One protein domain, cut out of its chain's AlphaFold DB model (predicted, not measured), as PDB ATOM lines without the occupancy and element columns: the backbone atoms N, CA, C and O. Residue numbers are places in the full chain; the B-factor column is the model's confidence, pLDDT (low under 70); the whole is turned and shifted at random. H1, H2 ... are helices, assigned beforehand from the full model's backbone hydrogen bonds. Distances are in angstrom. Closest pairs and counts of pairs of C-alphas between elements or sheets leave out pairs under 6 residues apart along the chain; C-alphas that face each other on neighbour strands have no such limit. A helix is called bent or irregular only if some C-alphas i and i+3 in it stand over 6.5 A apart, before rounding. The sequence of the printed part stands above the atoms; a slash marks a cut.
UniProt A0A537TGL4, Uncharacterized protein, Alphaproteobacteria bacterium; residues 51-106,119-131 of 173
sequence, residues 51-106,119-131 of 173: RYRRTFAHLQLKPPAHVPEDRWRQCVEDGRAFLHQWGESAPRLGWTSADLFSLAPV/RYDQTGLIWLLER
ATOM      1  N   ARG A  51     -43.148 140.015  19.487       76.94
ATOM      2  CA  ARG A  51     -41.924 139.647  20.218       76.94
ATOM      3  C   ARG A  51     -40.653 140.200  19.567       76.94
ATOM      4  O   ARG A  51     -39.747 140.660  20.252       76.94
ATOM      5  N   TYR A  52     -40.598 140.187  18.242       84.25
ATOM      6  CA  TYR A  52     -39.422 140.593  17.474       84.25
ATOM      7  C   TYR A  52     -39.428 142.079  17.124       84.25
ATOM      8  O   TYR A  52     -38.396 142.624  16.734       84.25
ATOM      9  N   ARG A  53     -40.578 142.753  17.272       81.50
ATOM     10  CA  ARG A  53     -40.807 144.121  16.789       81.50
ATOM     11  C   ARG A  53     -39.748 145.107  17.268       81.50
ATOM     12  O   ARG A  53     -39.252 145.888  16.466       81.50
ATOM     13  N   ARG A  54     -39.390 145.078  18.555       83.31
ATOM     14  CA  ARG A  54     -38.427 146.028  19.134       83.31
ATOM     15  C   ARG A  54     -37.019 145.821  18.577       83.31
ATOM     16  O   ARG A  54     -36.400 146.774  18.113       83.31
ATOM     17  N   THR A  55     -36.538 144.582  18.603       85.62
ATOM     18  CA  THR A  55     -35.211 144.207  18.095       85.62
ATOM     19  C   THR A  55     -35.112 144.472  16.596       85.62
ATOM     20  O   THR A  55     -34.153 145.084  16.134       85.62
ATOM     21  N   PHE A  56     -36.140 144.092  15.836       87.69
ATOM     22  CA  PHE A  56     -36.171 144.297  14.397       87.69
ATOM     23  C   PHE A  56     -36.302 145.775  14.018       87.69
ATOM     24  O   PHE A  56     -35.676 146.214  13.057       87.69
ATOM     25  N   ALA A  57     -37.063 146.575  14.769       85.94
ATOM     26  CA  ALA A  57     -37.100 148.025  14.578       85.94
ATOM     27  C   ALA A  57     -35.715 148.643  14.795       85.94
ATOM     28  O   ALA A  57     -35.278 149.442  13.976       85.94
ATOM     29  N   HIS A  58     -34.991 148.230  15.840       85.56
ATOM     30  CA  HIS A  58     -33.634 148.718  16.077       85.56
ATOM     31  C   HIS A  58     -32.674 148.333  14.945       85.56
ATOM     32  O   HIS A  58     -31.934 149.185  14.453       85.56
ATOM     33  N   LEU A  59     -32.741 147.079  14.483       87.31
ATOM     34  CA  LEU A  59     -31.949 146.609  13.348       87.31
ATOM     35  C   LEU A  59     -32.213 147.438  12.085       87.31
ATOM     36  O   LEU A  59     -31.296 147.642  11.310       87.31
ATOM     37  N   GLN A  60     -33.422 147.956  11.873       88.69
ATOM     38  CA  GLN A  60     -33.751 148.765  10.692       88.69
ATOM     39  C   GLN A  60     -33.217 150.201  10.729       88.69
ATOM     40  O   GLN A  60     -33.170 150.845   9.684       88.69
ATOM     41  N   LEU A  61     -32.819 150.720  11.894       87.38
ATOM     42  CA  LEU A  61     -32.400 152.120  12.027       87.38
ATOM     43  C   LEU A  61     -30.984 152.368  11.508       87.38
ATOM     44  O   LEU A  61     -30.717 153.415  10.921       87.38
ATOM     45  N   LYS A  62     -30.060 151.437  11.760       85.25
ATOM     46  CA  LYS A  62     -28.656 151.576  11.370       85.25
ATOM     47  C   LYS A  62     -27.977 150.215  11.202       85.25
ATOM     48  O   LYS A  62     -28.333 149.274  11.919       85.25
ATOM     49  N   PRO A  63     -26.961 150.109  10.328       86.00
ATOM     50  CA  PRO A  63     -26.134 148.917  10.265       86.00
ATOM     51  C   PRO A  63     -25.387 148.719  11.595       86.00
ATOM     52  O   PRO A  63     -24.823 149.678  12.133       86.00
ATOM     53  N   PRO A  64     -25.352 147.490  12.139       86.44
ATOM     54  CA  PRO A  64     -24.507 147.173  13.284       86.44
ATOM     55  C   PRO A  64     -23.019 147.386  12.968       86.44
ATOM     56  O   PRO A  64     -22.589 147.264  11.819       86.44
ATOM     57  N   ALA A  65     -22.209 147.658  13.996       84.31
ATOM     58  CA  ALA A  65     -20.770 147.863  13.832       84.31
ATOM     59  C   ALA A  65     -20.099 146.693  13.085       84.31
ATOM     60  O   ALA A  65     -20.411 145.524  13.331       84.31
ATOM     61  N   HIS A  66     -19.165 147.011  12.182       83.25
ATOM     62  CA  HIS A  66     -18.419 146.046  11.356       83.25
ATOM     63  C   HIS A  66     -19.288 145.127  10.473       83.25
ATOM     64  O   HIS A  66     -18.839 144.053  10.051       83.25
ATOM     65  N   VAL A  67     -20.520 145.546  10.167       85.50
ATOM     66  CA  VAL A  67     -21.387 144.921   9.164       85.50
ATOM     67  C   VAL A  67     -21.420 145.813   7.916       85.50
ATOM     68  O   VAL A  67     -21.793 146.979   8.023       85.50
ATOM     69  N   PRO A  68     -21.047 145.299   6.728       87.81
ATOM     70  CA  PRO A  68     -21.174 146.051   5.480       87.81
ATOM     71  C   PRO A  68     -22.627 146.461   5.206       87.81
ATOM     72  O   PRO A  68     -23.544 145.667   5.430       87.81
ATOM     73  N   GLU A  69     -22.841 147.662   4.668       88.56
ATOM     74  CA  GLU A  69     -24.187 148.218   4.473       88.56
ATOM     75  C   GLU A  69     -25.070 147.338   3.573       88.56
ATOM     76  O   GLU A  69     -26.217 147.061   3.919       88.56
ATOM     77  N   ASP A  70     -24.520 146.804   2.480       89.25
ATOM     78  CA  ASP A  70     -25.250 145.904   1.576       89.25
ATOM     79  C   ASP A  70     -25.732 144.631   2.284       89.25
ATOM     80  O   ASP A  70     -26.843 144.152   2.052       89.25
ATOM     81  N   ARG A  71     -24.908 144.092   3.194       89.19
ATOM     82  CA  ARG A  71     -25.253 142.908   3.997       89.19
ATOM     83  C   ARG A  71     -26.348 143.221   5.000       89.19
ATOM     84  O   ARG A  71     -27.232 142.397   5.210       89.19
ATOM     85  N   TRP A  72     -26.291 144.398   5.608       92.44
ATOM     86  CA  TRP A  72     -27.318 144.866   6.524       92.44
ATOM     87  C   TRP A  72     -28.661 145.084   5.817       92.44
ATOM     88  O   TRP A  72     -29.667 144.547   6.273       92.44
ATOM     89  N   ARG A  73     -28.680 145.782   4.673       92.50
ATOM     90  CA  ARG A  73     -29.901 145.980   3.876       92.50
ATOM     91  C   ARG A  73     -30.525 144.644   3.480       92.50
ATOM     92  O   ARG A  73     -31.727 144.464   3.637       92.50
ATOM     93  N   GLN A  74     -29.705 143.684   3.048       92.56
ATOM     94  CA  GLN A  74     -30.189 142.342   2.732       92.56
ATOM     95  C   GLN A  74     -30.793 141.632   3.952       92.56
ATOM     96  O   GLN A  74     -31.869 141.058   3.850       92.56
ATOM     97  N   CYS A  75     -30.128 141.707   5.105       92.06
ATOM     98  CA  CYS A  75     -30.619 141.139   6.361       92.06
ATOM     99  C   CYS A  75     -31.967 141.746   6.781       92.06
ATOM    100  O   CYS A  75     -32.854 141.028   7.237       92.06
ATOM    101  N   VAL A  76     -32.156 143.055   6.588       92.00
ATOM    102  CA  VAL A  76     -33.439 143.719   6.849       92.00
ATOM    103  C   VAL A  76     -34.539 143.147   5.955       92.00
ATOM    104  O   VAL A  76     -35.592 142.779   6.470       92.00
ATOM    105  N   GLU A  77     -34.305 143.022   4.649       93.12
ATOM    106  CA  GLU A  77     -35.296 142.461   3.721       93.12
ATOM    107  C   GLU A  77     -35.604 140.985   4.014       93.12
ATOM    108  O   GLU A  77     -36.771 140.591   4.092       93.12
ATOM    109  N   ASP A  78     -34.573 140.180   4.278       92.62
ATOM    110  CA  ASP A  78     -34.732 138.778   4.671       92.62
ATOM    111  C   ASP A  78     -35.504 138.652   5.996       92.62
ATOM    112  O   ASP A  78     -36.357 137.776   6.149       92.62
ATOM    113  N   GLY A  79     -35.263 139.566   6.940       91.56
ATOM    114  CA  GLY A  79     -35.988 139.649   8.203       91.56
ATOM    115  C   GLY A  79     -37.467 139.980   8.013       91.56
ATOM    116  O   GLY A  79     -38.308 139.353   8.654       91.56
ATOM    117  N   ARG A  80     -37.814 140.889   7.091       91.19
ATOM    118  CA  ARG A  80     -39.222 141.167   6.749       91.19
ATOM    119  C   ARG A  80     -39.907 139.931   6.186       91.19
ATOM    120  O   ARG A  80     -40.982 139.569   6.659       91.19
ATOM    121  N   ALA A  81     -39.277 139.272   5.215       91.06
ATOM    122  CA  ALA A  81     -39.824 138.071   4.588       91.06
ATOM    123  C   ALA A  81     -40.006 136.934   5.607       91.06
ATOM    124  O   ALA A  81     -41.049 136.278   5.636       91.06
ATOM    125  N   PHE A  82     -39.023 136.737   6.492       92.31
ATOM    126  CA  PHE A  82     -39.116 135.757   7.567       92.31
ATOM    127  C   PHE A  82     -40.263 136.076   8.529       92.31
ATOM    128  O   PHE A  82     -41.062 135.195   8.828       92.31
ATOM    129  N   LEU A  83     -40.376 137.322   9.002       90.44
ATOM    130  CA  LEU A  83     -41.420 137.720   9.949       90.44
ATOM    131  C   LEU A  83     -42.822 137.666   9.339       90.44
ATOM    132  O   LEU A  83     -43.766 137.319  10.042       90.44
ATOM    133  N   HIS A  84     -42.955 137.949   8.045       88.62
ATOM    134  CA  HIS A  84     -44.215 137.783   7.328       88.62
ATOM    135  C   HIS A  84     -44.667 136.315   7.306       88.62
ATOM    136  O   HIS A  84     -45.833 136.022   7.541       88.62
ATOM    137  N   GLN A  85     -43.742 135.382   7.059       89.88
ATOM    138  CA  GLN A  85     -44.063 133.957   6.937       89.88
ATOM    139  C   GLN A  85     -44.146 133.222   8.286       89.88
ATOM    140  O   GLN A  85     -44.969 132.328   8.463       89.88
ATOM    141  N   TRP A  86     -43.264 133.556   9.227       90.56
ATOM    142  CA  TRP A  86     -43.016 132.778  10.443       90.56
ATOM    143  C   TRP A  86     -43.206 133.582  11.732       90.56
ATOM    144  O   TRP A  86     -43.009 133.029  12.811       90.56
ATOM    145  N   GLY A  87     -43.594 134.860  11.658       87.75
ATOM    146  CA  GLY A  87     -43.683 135.756  12.819       87.75
ATOM    147  C   GLY A  87     -44.568 135.234  13.954       87.75
ATOM    148  O   GLY A  87     -44.228 135.432  15.116       87.75
ATOM    149  N   GLU A  88     -45.633 134.502  13.619       85.69
ATOM    150  CA  GLU A  88     -46.586 133.921  14.574       85.69
ATOM    151  C   GLU A  88     -46.136 132.555  15.105       85.69
ATOM    152  O   GLU A  88     -46.280 132.250  16.292       85.69
ATOM    153  N   SER A  89     -45.582 131.721  14.224       89.31
ATOM    154  CA  SER A  89     -45.185 130.349  14.546       89.31
ATOM    155  C   SER A  89     -43.848 130.295  15.278       89.31
ATOM    156  O   SER A  89     -43.686 129.504  16.203       89.31
ATOM    157  N   ALA A  90     -42.890 131.150  14.915       90.38
ATOM    158  CA  ALA A  90     -41.547 131.131  15.483       90.38
ATOM    159  C   ALA A  90     -41.548 131.325  17.016       90.38
ATOM    160  O   ALA A  90     -40.928 130.509  17.699       90.38
ATOM    161  N   PRO A  91     -42.274 132.301  17.605       87.81
ATOM    162  CA  PRO A  91     -42.356 132.433  19.061       87.81
ATOM    163  C   PRO A  91     -43.005 131.221  19.739       87.81
ATOM    164  O   PRO A  91     -42.563 130.823  20.813       87.81
ATOM    165  N   ARG A  92     -44.026 130.610  19.113       87.56
ATOM    166  CA  ARG A  92     -44.701 129.400  19.625       87.56
ATOM    167  C   ARG A  92     -43.781 128.182  19.621       87.56
ATOM    168  O   ARG A  92     -43.877 127.345  20.505       87.56
ATOM    169  N   LEU A  93     -42.869 128.127  18.654       89.25
ATOM    170  CA  LEU A  93     -41.782 127.156  18.562       89.25
ATOM    171  C   LEU A  93     -40.577 127.535  19.447       89.25
ATOM    172  O   LEU A  93     -39.526 126.919  19.346       89.25
ATOM    173  N   GLY A  94     -40.683 128.570  20.284       88.81
ATOM    174  CA  GLY A  94     -39.626 128.949  21.220       88.81
ATOM    175  C   GLY A  94     -38.464 129.739  20.613       88.81
ATOM    176  O   GLY A  94     -37.471 129.961  21.306       88.81
ATOM    177  N   TRP A  95     -38.557 130.210  19.366       89.62
ATOM    178  CA  TRP A  95     -37.548 131.103  18.786       89.62
ATOM    179  C   TRP A  95     -37.582 132.466  19.476       89.62
ATOM    180  O   TRP A  95     -38.638 133.027  19.780       89.62
ATOM    181  N   THR A  96     -36.397 132.987  19.761       88.00
ATOM    182  CA  THR A  96     -36.169 134.254  20.452       88.00
ATOM    183  C   THR A  96     -35.532 135.262  19.504       88.00
ATOM    184  O   THR A  96     -35.003 134.903  18.450       88.00
ATOM    185  N   SER A  97     -35.549 136.540  19.884       86.81
ATOM    186  CA  SER A  97     -34.847 137.581  19.129       86.81
ATOM    187  C   SER A  97     -33.346 137.289  19.012       86.81
ATOM    188  O   SER A  97     -32.758 137.584  17.975       86.81
ATOM    189  N   ALA A  98     -32.737 136.660  20.022       84.19
ATOM    190  CA  ALA A  98     -31.341 136.237  19.955       84.19
ATOM    191  C   ALA A  98     -31.134 135.198  18.841       84.19
ATOM    192  O   ALA A  98     -30.275 135.381  17.990       84.19
ATOM    193  N   ASP A  99     -31.984 134.174  18.753       87.00
ATOM    194  CA  ASP A  99     -31.841 133.117  17.735       87.00
ATOM    195  C   ASP A  99     -31.935 133.654  16.296       87.00
ATOM    196  O   ASP A  99     -31.311 133.124  15.373       87.00
ATOM    197  N   LEU A 100     -32.728 134.710  16.099       89.00
ATOM    198  CA  LEU A 100     -32.980 135.300  14.788       89.00
ATOM    199  C   LEU A 100     -31.974 136.392  14.417       89.00
ATOM    200  O   LEU A 100     -31.513 136.426  13.276       89.00
ATOM    201  N   PHE A 101     -31.636 137.271  15.364       87.69
ATOM    202  CA  PHE A 101     -30.928 138.523  15.092       87.69
ATOM    203  C   PHE A 101     -29.545 138.635  15.746       87.69
ATOM    204  O   PHE A 101     -28.860 139.619  15.463       87.69
ATOM    205  N   SER A 102     -29.116 137.678  16.586       85.44
ATOM    206  CA  SER A 102     -27.840 137.777  17.313       85.44
ATOM    207  C   SER A 102     -26.654 138.005  16.382       85.44
ATOM    208  O   SER A 102     -26.617 137.508  15.253       85.44
ATOM    209  N   LEU A 103     -25.643 138.699  16.885       83.56
ATOM    210  CA  LEU A 103     -24.372 138.897  16.206       83.56
ATOM    211  C   LEU A 103     -23.227 138.593  17.162       83.56
ATOM    212  O   LEU A 103     -23.334 138.838  18.362       83.56
ATOM    213  N   ALA A 104     -22.104 138.131  16.616       76.75
ATOM    214  CA  ALA A 104     -20.888 137.930  17.393       76.75
ATOM    215  C   ALA A 104     -20.500 139.233  18.118       76.75
ATOM    216  O   ALA A 104     -20.572 140.302  17.500       76.75
ATOM    217  N   PRO A 105     -20.083 139.191  19.394       74.69
ATOM    218  CA  PRO A 105     -19.549 140.372  20.057       74.69
ATOM    219  C   PRO A 105     -18.297 140.863  19.318       74.69
ATOM    220  O   PRO A 105     -17.503 140.065  18.808       74.69
ATOM    221  N   VAL A 106     -18.143 142.183  19.237       76.25
ATOM    222  CA  VAL A 106     -16.949 142.803  18.656       76.25
ATOM    223  C   VAL A 106     -15.833 142.737  19.709       76.25
ATOM    224  O   VAL A 106     -16.071 143.162  20.837       76.25
ATOM    225  N   ARG A 119     -17.982 134.876  11.630       72.31
ATOM    226  CA  ARG A 119     -18.328 133.821  12.590       72.31
ATOM    227  C   ARG A 119     -19.775 133.377  12.421       72.31
ATOM    228  O   ARG A 119     -20.654 133.813  13.158       72.31
ATOM    229  N   TYR A 120     -20.008 132.504  11.444       67.69
ATOM    230  CA  TYR A 120     -21.337 131.972  11.125       67.69
ATOM    231  C   TYR A 120     -22.001 131.215  12.294       67.69
ATOM    232  O   TYR A 120     -23.224 131.140  12.366       67.69
ATOM    233  N   ASP A 121     -21.208 130.681  13.226       67.50
ATOM    234  CA  ASP A 121     -21.654 130.018  14.456       67.50
ATOM    235  C   ASP A 121     -22.136 130.997  15.541       67.50
ATOM    236  O   ASP A 121     -22.747 130.588  16.521       67.50
ATOM    237  N   GLN A 122     -21.878 132.296  15.383       73.69
ATOM    238  CA  GLN A 122     -22.255 133.339  16.346       73.69
ATOM    239  C   GLN A 122     -23.237 134.354  15.751       73.69
ATOM    240  O   GLN A 122     -23.517 135.384  16.364       73.69
ATOM    241  N   THR A 123     -23.766 134.068  14.562       83.81
ATOM    242  CA  THR A 123     -24.775 134.881  13.884       83.81
ATOM    243  C   THR A 123     -26.146 134.221  13.954       83.81
ATOM    244  O   THR A 123     -26.270 133.012  13.767       83.81
ATOM    245  N   GLY A 124     -27.178 135.029  14.188       88.50
ATOM    246  CA  GLY A 124     -28.571 134.596  14.164       88.50
ATOM    247  C   GLY A 124     -29.027 134.211  12.758       88.50
ATOM    248  O   GLY A 124     -28.410 134.590  11.759       88.50
ATOM    249  N   LEU A 125     -30.134 133.471  12.691       91.38
ATOM    250  CA  LEU A 125     -30.664 132.870  11.464       91.38
ATOM    251  C   LEU A 125     -30.759 133.853  10.285       91.38
ATOM    252  O   LEU A 125     -30.408 133.498   9.163       91.38
ATOM    253  N   ILE A 126     -31.226 135.082  10.519       91.81
ATOM    254  CA  ILE A 126     -31.556 136.023   9.436       91.81
ATOM    255  C   ILE A 126     -30.301 136.480   8.685       91.81
ATOM    256  O   ILE A 126     -30.330 136.637   7.465       91.81
ATOM    257  N   TRP A 127     -29.164 136.585   9.375       90.00
ATOM    258  CA  TRP A 127     -27.877 136.930   8.765       90.00
ATOM    259  C   TRP A 127     -27.362 135.872   7.783       90.00
ATOM    260  O   TRP A 127     -26.494 136.176   6.960       90.00
ATOM    261  N   LEU A 128     -27.892 134.648   7.871       88.94
ATOM    262  CA  LEU A 128     -27.542 133.518   7.021       88.94
ATOM    263  C   LEU A 128     -28.491 133.347   5.836       88.94
ATOM    264  O   LEU A 128     -28.181 132.550   4.957       88.94
ATOM    265  N   LEU A 129     -29.638 134.026   5.779       90.50
ATOM    266  CA  LEU A 129     -30.608 133.781   4.710       90.50
ATOM    267  C   LEU A 129     -30.040 134.212   3.360       90.50
ATOM    268  O   LEU A 129     -29.940 133.381   2.463       90.50
ATOM    269  N   GLU A 130     -29.561 135.445   3.228       89.50
ATOM    270  CA  GLU A 130     -28.956 135.942   1.984       89.50
ATOM    271  C   GLU A 130     -29.860 135.691   0.764       89.50
ATOM    272  O   GLU A 130     -29.422 135.128  -0.241       89.50
ATOM    273  N   ARG A 131     -31.143 136.072   0.859       91.62
ATOM    274  CA  ARG A 131     -32.218 135.772  -0.117       91.62
ATOM    275  C   ARG A 131     -32.663 134.310  -0.201       91.62
ATOM    276  O   ARG A 131     -33.500 133.973  -1.038       91.62
TER     277      ARG A 131
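What this domain is: This is residues 51 to 106 and 119 to 131 of the 173 residues of an uncharacterized protein of Alphaproteobacteria bacterium (UniProt A0A537TGL4). Two helices, the long H2 and the shorter H1, run opposite ways, nearly side by side, and two short helices, H4 and H5, pack along one side of this pair, H4 on H1, H5 on H2, and H4 and H5 on each other. The four make a small ring in the order H1, H2, H5, H4, while the short H3 sits beyond the last residues of H2, away from the centre. The printed part has 69 residues with five named helices, H1 to H5 along the chain, and no named strand; the class is all helix. The whole is compact, with a radius of gyration of the C-alphas of 11.4 A and spans of 32 by 22 by 21 A.

How they stand to each other: H2, residues 69 to 86, is the longest helix. H1, residues 51 to 61, only just touches it, with 3 pairs of C-alphas within 8 A; the closest are those of Gln 60 and Val 76, 6.4 A apart, and H2 takes part with residues 76 to 79 alone. H1 and H2 form a helical hairpin, at a shallow tilt of 23 degrees, opposite ways. H5, residues 125 to 128, touches H2 at residues 75 to 82 alone, the closest C-alphas being those of Cys 75 and Trp 127, 5.6 A apart. H4, residues 97 to 101, touches H5, with the closest C-alphas, those of Leu 100 and Leu 125, 4.7 A apart. H4 also touches H1, where the closest C-alphas, those of Tyr 52 and Ser 97, are 5.7 A apart. H1 and H5 are apart, and H2 and H4 are only just apart, their closest C-alphas 8.4 A from each other. H3, residues 89 to 92, touches no helix; H2 and H3 meet only through their link, and H3 is close to H1 but not clearly touching, with the C-alphas of Arg 51 and Pro 91 the closest at 7.3 A. In H2 and H4 every O i to N i+4 pair is within hydrogen-bond range, in H1 6 of 7 are, and H3 and H5 are too short for such a pair.

Where its parts are: H2 is 25.1 A long from first to last C-alpha, from (-24.187, 148.218, 4.473) to (-43.016, 132.778, 10.443). H1 is 17.7 A long and begins at C-alpha 51, (-41.924, 139.647, 20.218); it is irregular, with C-alphas 51 and 54 standing 7.4 A apart. H3 measures 5.2 A, H4 5.7 A and H5 5.5 A, and H5 ends at C-alpha 128, (-27.542, 133.518, 7.021).

The domain as a whole: The two C-alphas farthest apart, those of His 66 and Arg 92, are 32.2 A apart. Residues 107 to 118 are not printed, and C-alphas 106 and 119 are 10.9 A apart across this cut, which lies in the link from H4 to H5. Of the links that are printed whole, H2 to H3 and H3 to H4 are tight, H1 to H2 is short, and none is long. The mean pLDDT of the printed part is 86.6, and residues 120 to 121 are under 70.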